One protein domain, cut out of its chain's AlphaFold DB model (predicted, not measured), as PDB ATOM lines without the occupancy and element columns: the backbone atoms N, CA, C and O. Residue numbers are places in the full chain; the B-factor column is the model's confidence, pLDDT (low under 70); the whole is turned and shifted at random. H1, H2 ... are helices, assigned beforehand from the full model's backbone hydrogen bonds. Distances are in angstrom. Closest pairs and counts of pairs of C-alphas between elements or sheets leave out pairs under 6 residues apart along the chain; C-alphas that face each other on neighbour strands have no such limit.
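Overview. This is residues 5 to 72 of the 72 residues of an uncharacterized protein of Deinococcus sp. HMF7620 (UniProt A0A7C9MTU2). Two helices side by side, H2 and H3, form a helical hairpin, and the long helix H5 crosses H2 at right angles. H4 bridges from the end of H3 to the beginning of H5, while H1 packs on H5 residues 53 to 60, away from H2 and H3. The 68 printed residues include five named helices, H1 to H5 in chain order, and no named strand; the class is all helix. The whole is compact, with a radius of gyration of the C-alphas of 11.0 A and spans of 33 by 29 by 20 A.

Along the chain. H1, residues 5 to 12, begins at C-alpha 5 (208.136, 174.077, 103.923) and measures 10.6 A. H2, residues 15 to 25, measures 15.3 A; H3, residues 28 to 39, 16.9 A; H4, residues 42 to 51, 14.3 A. H5, residues 53 to 70, measures 25.4 A and ends at C-alpha 70 (231.835, 175.086, 91.882).

Arrangement. H1 touches H5 at a steep tilt of 65 degrees, closest at the C-alphas of Leu 10 and Trp 57, 6.9 A. H1 and H4 only just touch, with 3 pairs of C-alphas within 8 A, the closest Glu 11 and Arg 46 at 6.6 A. H2 and H3 touch in a hairpin, opposite ways at a shallow tilt of 21 degrees; C-alphas 23 and 31 are closest, 4.1 A. H2 and H5 touch about perpendicular, at 90 degrees, closest at C-alphas 17 and 63, 4.4 A. In the hairpin of H3 and H4, residue 37 of H3 alone touches H4, and only just, with 3 pairs within 8 A; C-alphas 37 and 45 are closest, 5.8 A. H1 and H3 are apart. In H1, H2, H3, H4 and H5 every O i to N i+4 pair is within hydrogen-bond range.

Size, cuts and confidence. The C-alphas of Thr 51 and Leu 72 are the two farthest apart, 33.4 A. The printed part has no cut, and the four links between helices are tight. Mean pLDDT of the printed part is 96.7; residue 72 is under 70.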
ATOM      1  N   GLU A   5     206.932 174.911 103.912       96.88
ATOM      2  CA  GLU A   5     208.136 174.077 103.923       96.88
ATOM      3  C   GLU A   5     209.285 174.750 103.165       96.88
ATOM      4  O   GLU A   5     210.403 174.806 103.668       96.88
ATOM      5  N   GLN A   6     209.003 175.329 101.993       96.50
ATOM      6  CA  GLN A   6     209.996 176.065 101.203       96.50
ATOM      7  C   GLN A   6     210.483 177.325 101.930       96.50
ATOM      8  O   GLN A   6     211.669 177.643 101.900       96.50
ATOM      9  N   GLN A   7     209.585 178.036 102.616       94.81
ATOM     10  CA  GLN A   7     209.953 179.196 103.425       94.81
ATOM     11  C   GLN A   7     210.850 178.788 104.599       94.81
ATOM     12  O   GLN A   7     211.839 179.463 104.886       94.81
ATOM     13  N   GLN A   8     210.526 177.683 105.271       95.44
ATOM     14  CA  GLN A   8     211.346 177.156 106.356       95.44
ATOM     15  C   GLN A   8     212.730 176.726 105.854       95.44
ATOM     16  O   GLN A   8     213.729 177.056 106.490       95.44
ATOM     17  N   GLU A   9     212.800 176.037 104.714       96.00
ATOM     18  CA  GLU A   9     214.064 175.658 104.079       96.00
ATOM     19  C   GLU A   9     214.917 176.894 103.769       96.00
ATOM     20  O   GLU A   9     216.080 176.967 104.169       96.00
ATOM     21  N   LEU A  10     214.318 177.905 103.139       95.06
ATOM     22  CA  LEU A  10     214.978 179.164 102.804       95.06
ATOM     23  C   LEU A  10     215.524 179.892 104.047       95.06
ATOM     24  O   LEU A  10     216.624 180.439 104.001       95.06
ATOM     25  N   GLU A  11     214.780 179.899 105.158       94.12
ATOM     26  CA  GLU A  11     215.195 180.531 106.421       94.12
ATOM     27  C   GLU A  11     216.297 179.755 107.166       94.12
ATOM     28  O   GLU A  11     217.006 180.346 107.985       94.12
ATOM     29  N   GLN A  12     216.453 178.454 106.898       94.62
ATOM     30  CA  GLN A  12     217.474 177.597 107.513       94.62
ATOM     31  C   GLN A  12     218.742 177.459 106.658       94.62
ATOM     32  O   GLN A  12     219.816 177.176 107.191       94.62
ATOM     33  N   ALA A  13     218.634 177.658 105.344       93.69
ATOM     34  CA  ALA A  13     219.746 177.511 104.419       93.69
ATOM     35  C   ALA A  13     220.829 178.597 104.610       93.69
ATOM     36  O   ALA A  13     220.526 179.761 104.903       93.69
ATOM     37  N   PRO A  14     222.117 178.275 104.375       93.94
ATOM     38  CA  PRO A  14     223.161 179.287 104.269       93.94
ATOM     39  C   PRO A  14     222.854 180.282 103.141       93.94
ATOM     40  O   PRO A  14     222.738 179.911 101.975       93.94
ATOM     41  N   VAL A  15     222.793 181.574 103.470       96.75
ATOM     42  CA  VAL A  15     222.381 182.619 102.513       96.75
ATOM     43  C   VAL A  15     223.425 182.942 101.440       96.75
ATOM     44  O   VAL A  15     223.114 183.666 100.501       96.75
ATOM     45  N   TYR A  16     224.658 182.436 101.567       97.75
ATOM     46  CA  TYR A  16     225.773 182.766 100.673       97.75
ATOM     47  C   TYR A  16     225.425 182.541  99.198       97.75
ATOM     48  O   TYR A  16     225.544 183.459  98.394       97.75
ATOM     49  N   TRP A  17     224.939 181.348  98.850       98.12
ATOM     50  CA  TRP A  17     224.664 180.998  97.457       98.12
ATOM     51  C   TRP A  17     223.469 181.745  96.877       98.12
ATOM     52  O   TRP A  17     223.520 182.178  95.728       98.12
ATOM     53  N   THR A  18     222.429 181.967  97.680       98.50
ATOM     54  CA  THR A  18     221.293 182.815  97.302       98.50
ATOM     55  C   THR A  18     221.753 184.246  97.030       98.50
ATOM     56  O   THR A  18     221.443 184.814  95.984       98.50
ATOM     57  N   ALA A  19     222.538 184.821  97.944       98.56
ATOM     58  CA  ALA A  19     223.058 186.180  97.829       98.56
ATOM     59  C   ALA A  19     223.979 186.333  96.611       98.56
ATOM     60  O   ALA A  19     223.865 187.298  95.858       98.56
ATOM     61  N   ARG A  20     224.842 185.348  96.368       98.56
ATOM     62  CA  ARG A  20     225.717 185.314  95.200       98.56
ATOM     63  C   ARG A  20     224.934 185.209  93.893       98.56
ATOM     64  O   ARG A  20     225.203 185.965  92.965       98.56
ATOM     65  N   ALA A  21     223.914 184.353  93.829       98.69
ATOM     66  CA  ALA A  21     223.042 184.263  92.659       98.69
ATOM     67  C   ALA A  21     222.325 185.592  92.371       98.69
ATOM     68  O   ALA A  21     222.227 185.998  91.213       98.69
ATOM     69  N   MET A  22     221.876 186.304  93.410       98.69
ATOM     70  CA  MET A  22     221.311 187.650  93.267       98.69
ATOM     71  C   MET A  22     222.328 188.653  92.695       98.69
ATOM     72  O   MET A  22     221.978 189.459  91.832       98.69
ATOM     73  N   GLN A  23     223.584 188.595  93.144       98.56
ATOM     74  CA  GLN A  23     224.664 189.478  92.689       98.56
ATOM     75  C   GLN A  23     225.090 189.195  91.237       98.56
ATOM     76  O   GLN A  23     225.277 190.119  90.441       98.56
ATOM     77  N   GLU A  24     225.196 187.927  90.851       98.38
ATOM     78  CA  GLU A  24     225.668 187.547  89.517       98.38
ATOM     79  C   GLU A  24     224.560 187.628  88.458       98.38
ATOM     80  O   GLU A  24     224.768 188.179  87.374       98.38
ATOM     81  N   GLN A  25     223.369 187.119  88.780       98.50
ATOM     82  CA  GLN A  25     222.300 186.855  87.809       98.50
ATOM     83  C   GLN A  25     221.104 187.804  87.947       98.50
ATOM     84  O   GLN A  25     220.175 187.762  87.138       98.50
ATOM     85  N   GLY A  26     221.089 188.636  88.988       98.12
ATOM     86  CA  GLY A  26     220.024 189.593  89.246       98.12
ATOM     87  C   GLY A  26     220.198 190.932  88.521       98.12
ATOM     88  O   GLY A  26     221.276 191.304  88.058       98.12
ATOM     89  N   SER A  27     219.105 191.698  88.464       98.44
ATOM     90  CA  SER A  27     219.131 193.114  88.080       98.44
ATOM     91  C   SER A  27     219.891 193.956  89.114       98.44
ATOM     92  O   SER A  27     220.179 193.487  90.212       98.44
ATOM     93  N   ARG A  28     220.152 195.240  88.825       98.56
ATOM     94  CA  ARG A  28     220.823 196.157  89.773       98.56
ATOM     95  C   ARG A  28     220.183 196.161  91.170       98.56
ATOM     96  O   ARG A  28     220.904 196.245  92.158       98.56
ATOM     97  N   PHE A  29     218.856 196.055  91.247       98.44
ATOM     98  CA  PHE A  29     218.145 195.952  92.521       98.44
ATOM     99  C   PHE A  29     218.522 194.673  93.275       98.44
ATOM    100  O   PHE A  29     218.932 194.741  94.430       98.44
ATOM    101  N   TYR A  30     218.441 193.517  92.612       98.56
ATOM    102  CA  TYR A  30     218.771 192.237  93.235       98.56
ATOM    103  C   TYR A  30     220.249 192.135  93.596       98.56
ATOM    104  O   TYR A  30     220.564 191.552  94.624       98.56
ATOM    105  N   ARG A  31     221.146 192.783  92.848       98.75
ATOM    106  CA  ARG A  31     222.555 192.894  93.246       98.75
ATOM    107  C   ARG A  31     222.715 193.564  94.606       98.75
ATOM    108  O   ARG A  31     223.305 192.972  95.504       98.75
ATOM    109  N   ALA A  32     222.110 194.740  94.782       98.75
ATOM    110  CA  ALA A  32     222.140 195.454  96.057       98.75
ATOM    111  C   ALA A  32     221.448 194.659  97.180       98.75
ATOM    112  O   ALA A  32     221.923 194.631  98.314       98.75
ATOM    113  N   LEU A  33     220.347 193.965  96.867       98.56
ATOM    114  CA  LEU A  33     219.671 193.096  97.829       98.56
ATOM    115  C   LEU A  33     220.544 191.903  98.241       98.56
ATOM    116  O   LEU A  33     220.568 191.549  99.414       98.56
ATOM    117  N   GLY A  34     221.278 191.303  97.304       98.56
ATOM    118  CA  GLY A  34     222.217 190.219  97.569       98.56
ATOM    119  C   GLY A  34     223.388 190.674  98.438       98.56
ATOM    120  O   GLY A  34     223.772 189.962  99.361       98.56
ATOM    121  N   GLU A  35     223.941 191.864  98.189       98.62
ATOM    122  CA  GLU A  35     224.950 192.483  99.064       98.62
ATOM    123  C   GLU A  35     224.402 192.677 100.487       98.62
ATOM    124  O   GLU A  35     225.028 192.247 101.460       98.62
ATOM    125  N   ALA A  36     223.194 193.237 100.609       98.62
ATOM    126  CA  ALA A  36     222.527 193.416 101.895       98.62
ATOM    127  C   ALA A  36     222.258 192.077 102.603       98.62
ATOM    128  O   ALA A  36     222.541 191.947 103.790       98.62
ATOM    129  N   LEU A  37     221.763 191.060 101.888       98.38
ATOM    130  CA  LEU A  37     221.476 189.730 102.433       98.38
ATOM    131  C   LEU A  37     222.743 189.049 102.968       98.38
ATOM    132  O   LEU A  37     222.710 188.426 104.032       98.38
ATOM    133  N   HIS A  38     223.858 189.181 102.247       98.12
ATOM    134  CA  HIS A  38     225.140 188.621 102.659       98.12
ATOM    135  C   HIS A  38     225.660 189.285 103.945       98.12
ATOM    136  O   HIS A  38     226.048 188.587 104.887       98.12
ATOM    137  N   ALA A  39     225.600 190.620 104.006       98.19
ATOM    138  CA  ALA A  39     226.098 191.419 105.127       98.19
ATOM    139  C   ALA A  39     225.164 191.451 106.354       98.19
ATOM    140  O   ALA A  39     225.606 191.786 107.451       98.19
ATOM    141  N   ALA A  40     223.882 191.121 106.185       97.81
ATOM    142  CA  ALA A  40     222.879 191.220 107.238       97.81
ATOM    143  C   ALA A  40     223.134 190.263 108.417       97.81
ATOM    144  O   ALA A  40     223.590 189.131 108.246       97.81
ATOM    145  N   ASP A  41     222.743 190.696 109.616       97.44
ATOM    146  CA  ASP A  41     222.591 189.831 110.788       97.44
ATOM    147  C   ASP A  41     221.380 188.880 110.656       97.44
ATOM    148  O   ASP A  41     220.600 188.940 109.704       97.44
ATOM    149  N   ALA A  42     221.186 187.990 111.631       95.31
ATOM    150  CA  ALA A  42     220.111 186.997 111.590       95.31
ATOM    151  C   ALA A  42     218.690 187.596 111.569       95.31
ATOM    152  O   ALA A  42     217.783 186.994 110.991       95.31
ATOM    153  N   VAL A  43     218.464 188.751 112.202       96.44
ATOM    154  CA  VAL A  43     217.146 189.403 112.228       96.44
ATOM    155  C   VAL A  43     216.852 190.009 110.862       96.44
ATOM    156  O   VAL A  43     215.799 189.736 110.284       96.44
ATOM    157  N   ASN A  44     217.806 190.757 110.314       97.62
ATOM    158  CA  ASN A  44     217.674 191.410 109.018       97.62
ATOM    159  C   ASN A  44     217.635 190.404 107.858       97.62
ATOM    160  O   ASN A  44     216.854 190.587 106.924       97.62
ATOM    161  N   ARG A  45     218.371 189.285 107.945       97.69
ATOM    162  CA  ARG A  45     218.241 188.161 106.998       97.69
ATOM    163  C   ARG A  45     216.810 187.636 106.960       97.69
ATOM    164  O   ARG A  45     216.224 187.554 105.886       97.69
ATOM    165  N   ARG A  46     216.218 187.335 108.122       95.94
ATOM    166  CA  ARG A  46     214.824 186.867 108.191       95.94
ATOM    167  C   ARG A  46     213.844 187.889 107.627       95.94
ATOM    168  O   ARG A  46     212.905 187.496 106.945       95.94
ATOM    169  N   LEU A  47     214.061 189.179 107.889       97.56
ATOM    170  CA  LEU A  47     213.218 190.231 107.329       97.56
ATOM    171  C   LEU A  47     213.273 190.214 105.796       97.56
ATOM    172  O   LEU A  47     212.230 190.101 105.164       97.56
ATOM    173  N   ILE A  48     214.474 190.215 105.209       97.75
ATOM    174  CA  ILE A  48     214.667 190.156 103.751       97.75
ATOM    175  C   ILE A  48     213.954 188.939 103.143       97.75
ATOM    176  O   ILE A  48     213.167 189.090 102.206       97.75
ATOM    177  N   LEU A  49     214.176 187.745 103.702       96.56
ATOM    178  CA  LEU A  49     213.589 186.501 103.187       96.56
ATOM    179  C   LEU A  49     212.055 186.488 103.267       96.56
ATOM    180  O   LEU A  49     211.405 185.861 102.435       96.56
ATOM    181  N   ARG A  50     211.463 187.184 104.245       95.88
ATOM    182  CA  ARG A  50     210.003 187.281 104.416       95.88
ATOM    183  C   ARG A  50     209.367 188.414 103.622       95.88
ATOM    184  O   ARG A  50     208.184 188.335 103.311       95.88
ATOM    185  N   THR A  51     210.122 189.461 103.297       97.62
ATOM    186  CA  THR A  51     209.628 190.581 102.486       97.62
ATOM    187  C   THR A  51     209.565 190.221 101.001       97.62
ATOM    188  O   THR A  51     208.604 190.598 100.334       97.62
ATOM    189  N   TRP A  52     210.534 189.454 100.484       96.44
ATOM    190  CA  TRP A  52     210.570 189.036  99.071       96.44
ATOM    191  C   TRP A  52     210.680 187.514  98.898       96.44
ATOM    192  O   TRP A  52     211.615 187.038  98.249       96.44
ATOM    193  N   PRO A  53     209.746 186.724  99.446       96.31
ATOM    194  CA  PRO A  53     209.893 185.270  99.524       96.31
ATOM    195  C   PRO A  53     209.920 184.597  98.145       96.31
ATOM    196  O   PRO A  53     210.681 183.660  97.936       96.31
ATOM    197  N   GLU A  54     209.164 185.100  97.164       97.75
ATOM    198  CA  GLU A  54     209.175 184.559  95.795       97.75
ATOM    199  C   GLU A  54     210.521 184.766  95.097       97.75
ATOM    200  O   GLU A  54     211.092 183.820  94.559       97.75
ATOM    201  N   ALA A  55     211.053 185.991  95.151       98.06
ATOM    202  CA  ALA A  55     212.350 186.297  94.560       98.06
ATOM    203  C   ALA A  55     213.477 185.542  95.279       98.06
ATOM    204  O   ALA A  55     214.357 184.980  94.632       98.06
ATOM    205  N   CYS A  56     213.442 185.488  96.614       98.12
ATOM    206  CA  CYS A  56     214.450 184.771  97.388       98.12
ATOM    207  C   CYS A  56     214.433 183.266  97.096       98.12
ATOM    208  O   CYS A  56     215.502 182.670  97.008       98.12
ATOM    209  N   TRP A  57     213.257 182.663  96.892       98.25
ATOM    210  CA  TRP A  57     213.143 181.251  96.519       98.25
ATOM    211  C   TRP A  57     213.701 180.957  95.120       98.25
ATOM    212  O   TRP A  57     214.454 180.001  94.941       98.25
ATOM    213  N   ASP A  58     213.399 181.805  94.133       98.62
ATOM    214  CA  ASP A  58     213.968 181.684  92.786       98.62
ATOM    215  C   ASP A  58     215.507 181.779  92.817       98.62
ATOM    216  O   ASP A  58     216.211 180.895  92.321       98.62
ATOM    217  N   PHE A  59     216.055 182.793  93.493       98.69
ATOM    218  CA  PHE A  59     217.507 182.933  93.632       98.69
ATOM    219  C   PHE A  59     218.150 181.851  94.503       98.69
ATOM    220  O   PHE A  59     219.308 181.513  94.267       98.69
ATOM    221  N   TYR A  60     217.427 181.265  95.457       98.44
ATOM    222  CA  TYR A  60     217.898 180.095  96.196       98.44
ATOM    223  C   TYR A  60     218.110 178.905  95.258       98.44
ATOM    224  O   TYR A  60     219.188 178.312  95.257       98.44
ATOM    225  N   GLY A  61     217.141 178.610  94.384       98.06
ATOM    226  CA  GLY A  61     217.280 177.562  93.370       98.06
ATOM    227  C   GLY A  61     218.470 177.802  92.432       98.06
ATOM    228  O   GLY A  61     219.282 176.905  92.205       98.06
ATOM    229  N   ARG A  62     218.637 179.037  91.944       98.50
ATOM    230  CA  ARG A  62     219.796 179.429  91.116       98.50
ATOM    231  C   ARG A  62     221.121 179.301  91.873       98.50
ATOM    232  O   ARG A  62     222.106 178.821  91.318       98.50
ATOM    233  N   GLY A  63     221.133 179.680  93.149       98.31
ATOM    234  CA  GLY A  63     222.278 179.535  94.042       98.31
ATOM    235  C   GLY A  63     222.690 178.079  94.233       98.31
ATOM    236  O   GLY A  63     223.880 177.777  94.201       98.31
ATOM    237  N   GLN A  64     221.731 177.156  94.340       97.88
ATOM    238  CA  GLN A  64     222.034 175.723  94.393       97.88
ATOM    239  C   GLN A  64     222.722 175.225  93.115       97.88
ATOM    240  O   GLN A  64     223.611 174.380  93.192       97.88
ATOM    241  N   VAL A  65     222.342 175.745  91.944       97.81
ATOM    242  CA  VAL A  65     223.012 175.411  90.676       97.81
ATOM    243  C   VAL A  65     224.454 175.924  90.672       97.81
ATOM    244  O   VAL A  65     225.354 175.161  90.329       97.81
ATOM    245  N   LEU A  66     224.691 177.165  91.117       97.06
ATOM    246  CA  LEU A  66     226.046 177.721  91.261       97.06
ATOM    247  C   LEU A  66     226.905 176.899  92.232       97.06
ATOM    248  O   LEU A  66     228.034 176.545  91.904       97.06
ATOM    249  N   ALA A  67     226.352 176.536  93.392       96.75
ATOM    250  CA  ALA A  67     227.048 175.746  94.405       96.75
ATOM    251  C   ALA A  67     227.517 174.390  93.867       96.75
ATOM    252  O   ALA A  67     228.646 173.964  94.113       96.75
ATOM    253  N   ARG A  68     226.643 173.716  93.108       96.75
ATOM    254  CA  ARG A  68     226.968 172.446  92.452       96.75
ATOM    255  C   ARG A  68     228.041 172.626  91.383       96.75
ATOM    256  O   ARG A  68     228.925 171.787  91.304       96.75
ATOM    257  N   ALA A  69     227.976 173.703  90.600       95.06
ATOM    258  CA  ALA A  69     228.946 173.975  89.544       95.06
ATOM    259  C   ALA A  69     230.367 174.228  90.082       95.06
ATOM    260  O   ALA A  69     231.320 173.821  89.434       95.06
ATOM    261  N   GLU A  70     230.516 174.852  91.257       92.69
ATOM    262  CA  GLU A  70     231.835 175.086  91.882       92.69
ATOM    263  C   GLU A  70     232.387 173.899  92.678       92.69
ATOM    264  O   GLU A  70     233.544 173.917  93.090       92.69
ATOM    265  N   SER A  71     231.565 172.881  92.927       85.06
ATOM    266  CA  SER A  71     231.982 171.664  93.637       85.06
ATOM    267  C   SER A  71     232.458 170.551  92.689       85.06
ATOM    268  O   SER A  71     232.732 169.444  93.153       85.06
ATOM    269  N   LEU A  72     232.502 170.831  91.380       67.00
ATOM    270  CA  LEU A  72     232.970 169.954  90.299       67.00
ATOM    271  C   LEU A  72     234.388 170.341  89.873       67.00
ATOM    272  O   LEU A  72     235.169 169.405  89.590       67.00
TER     273      LEU A  72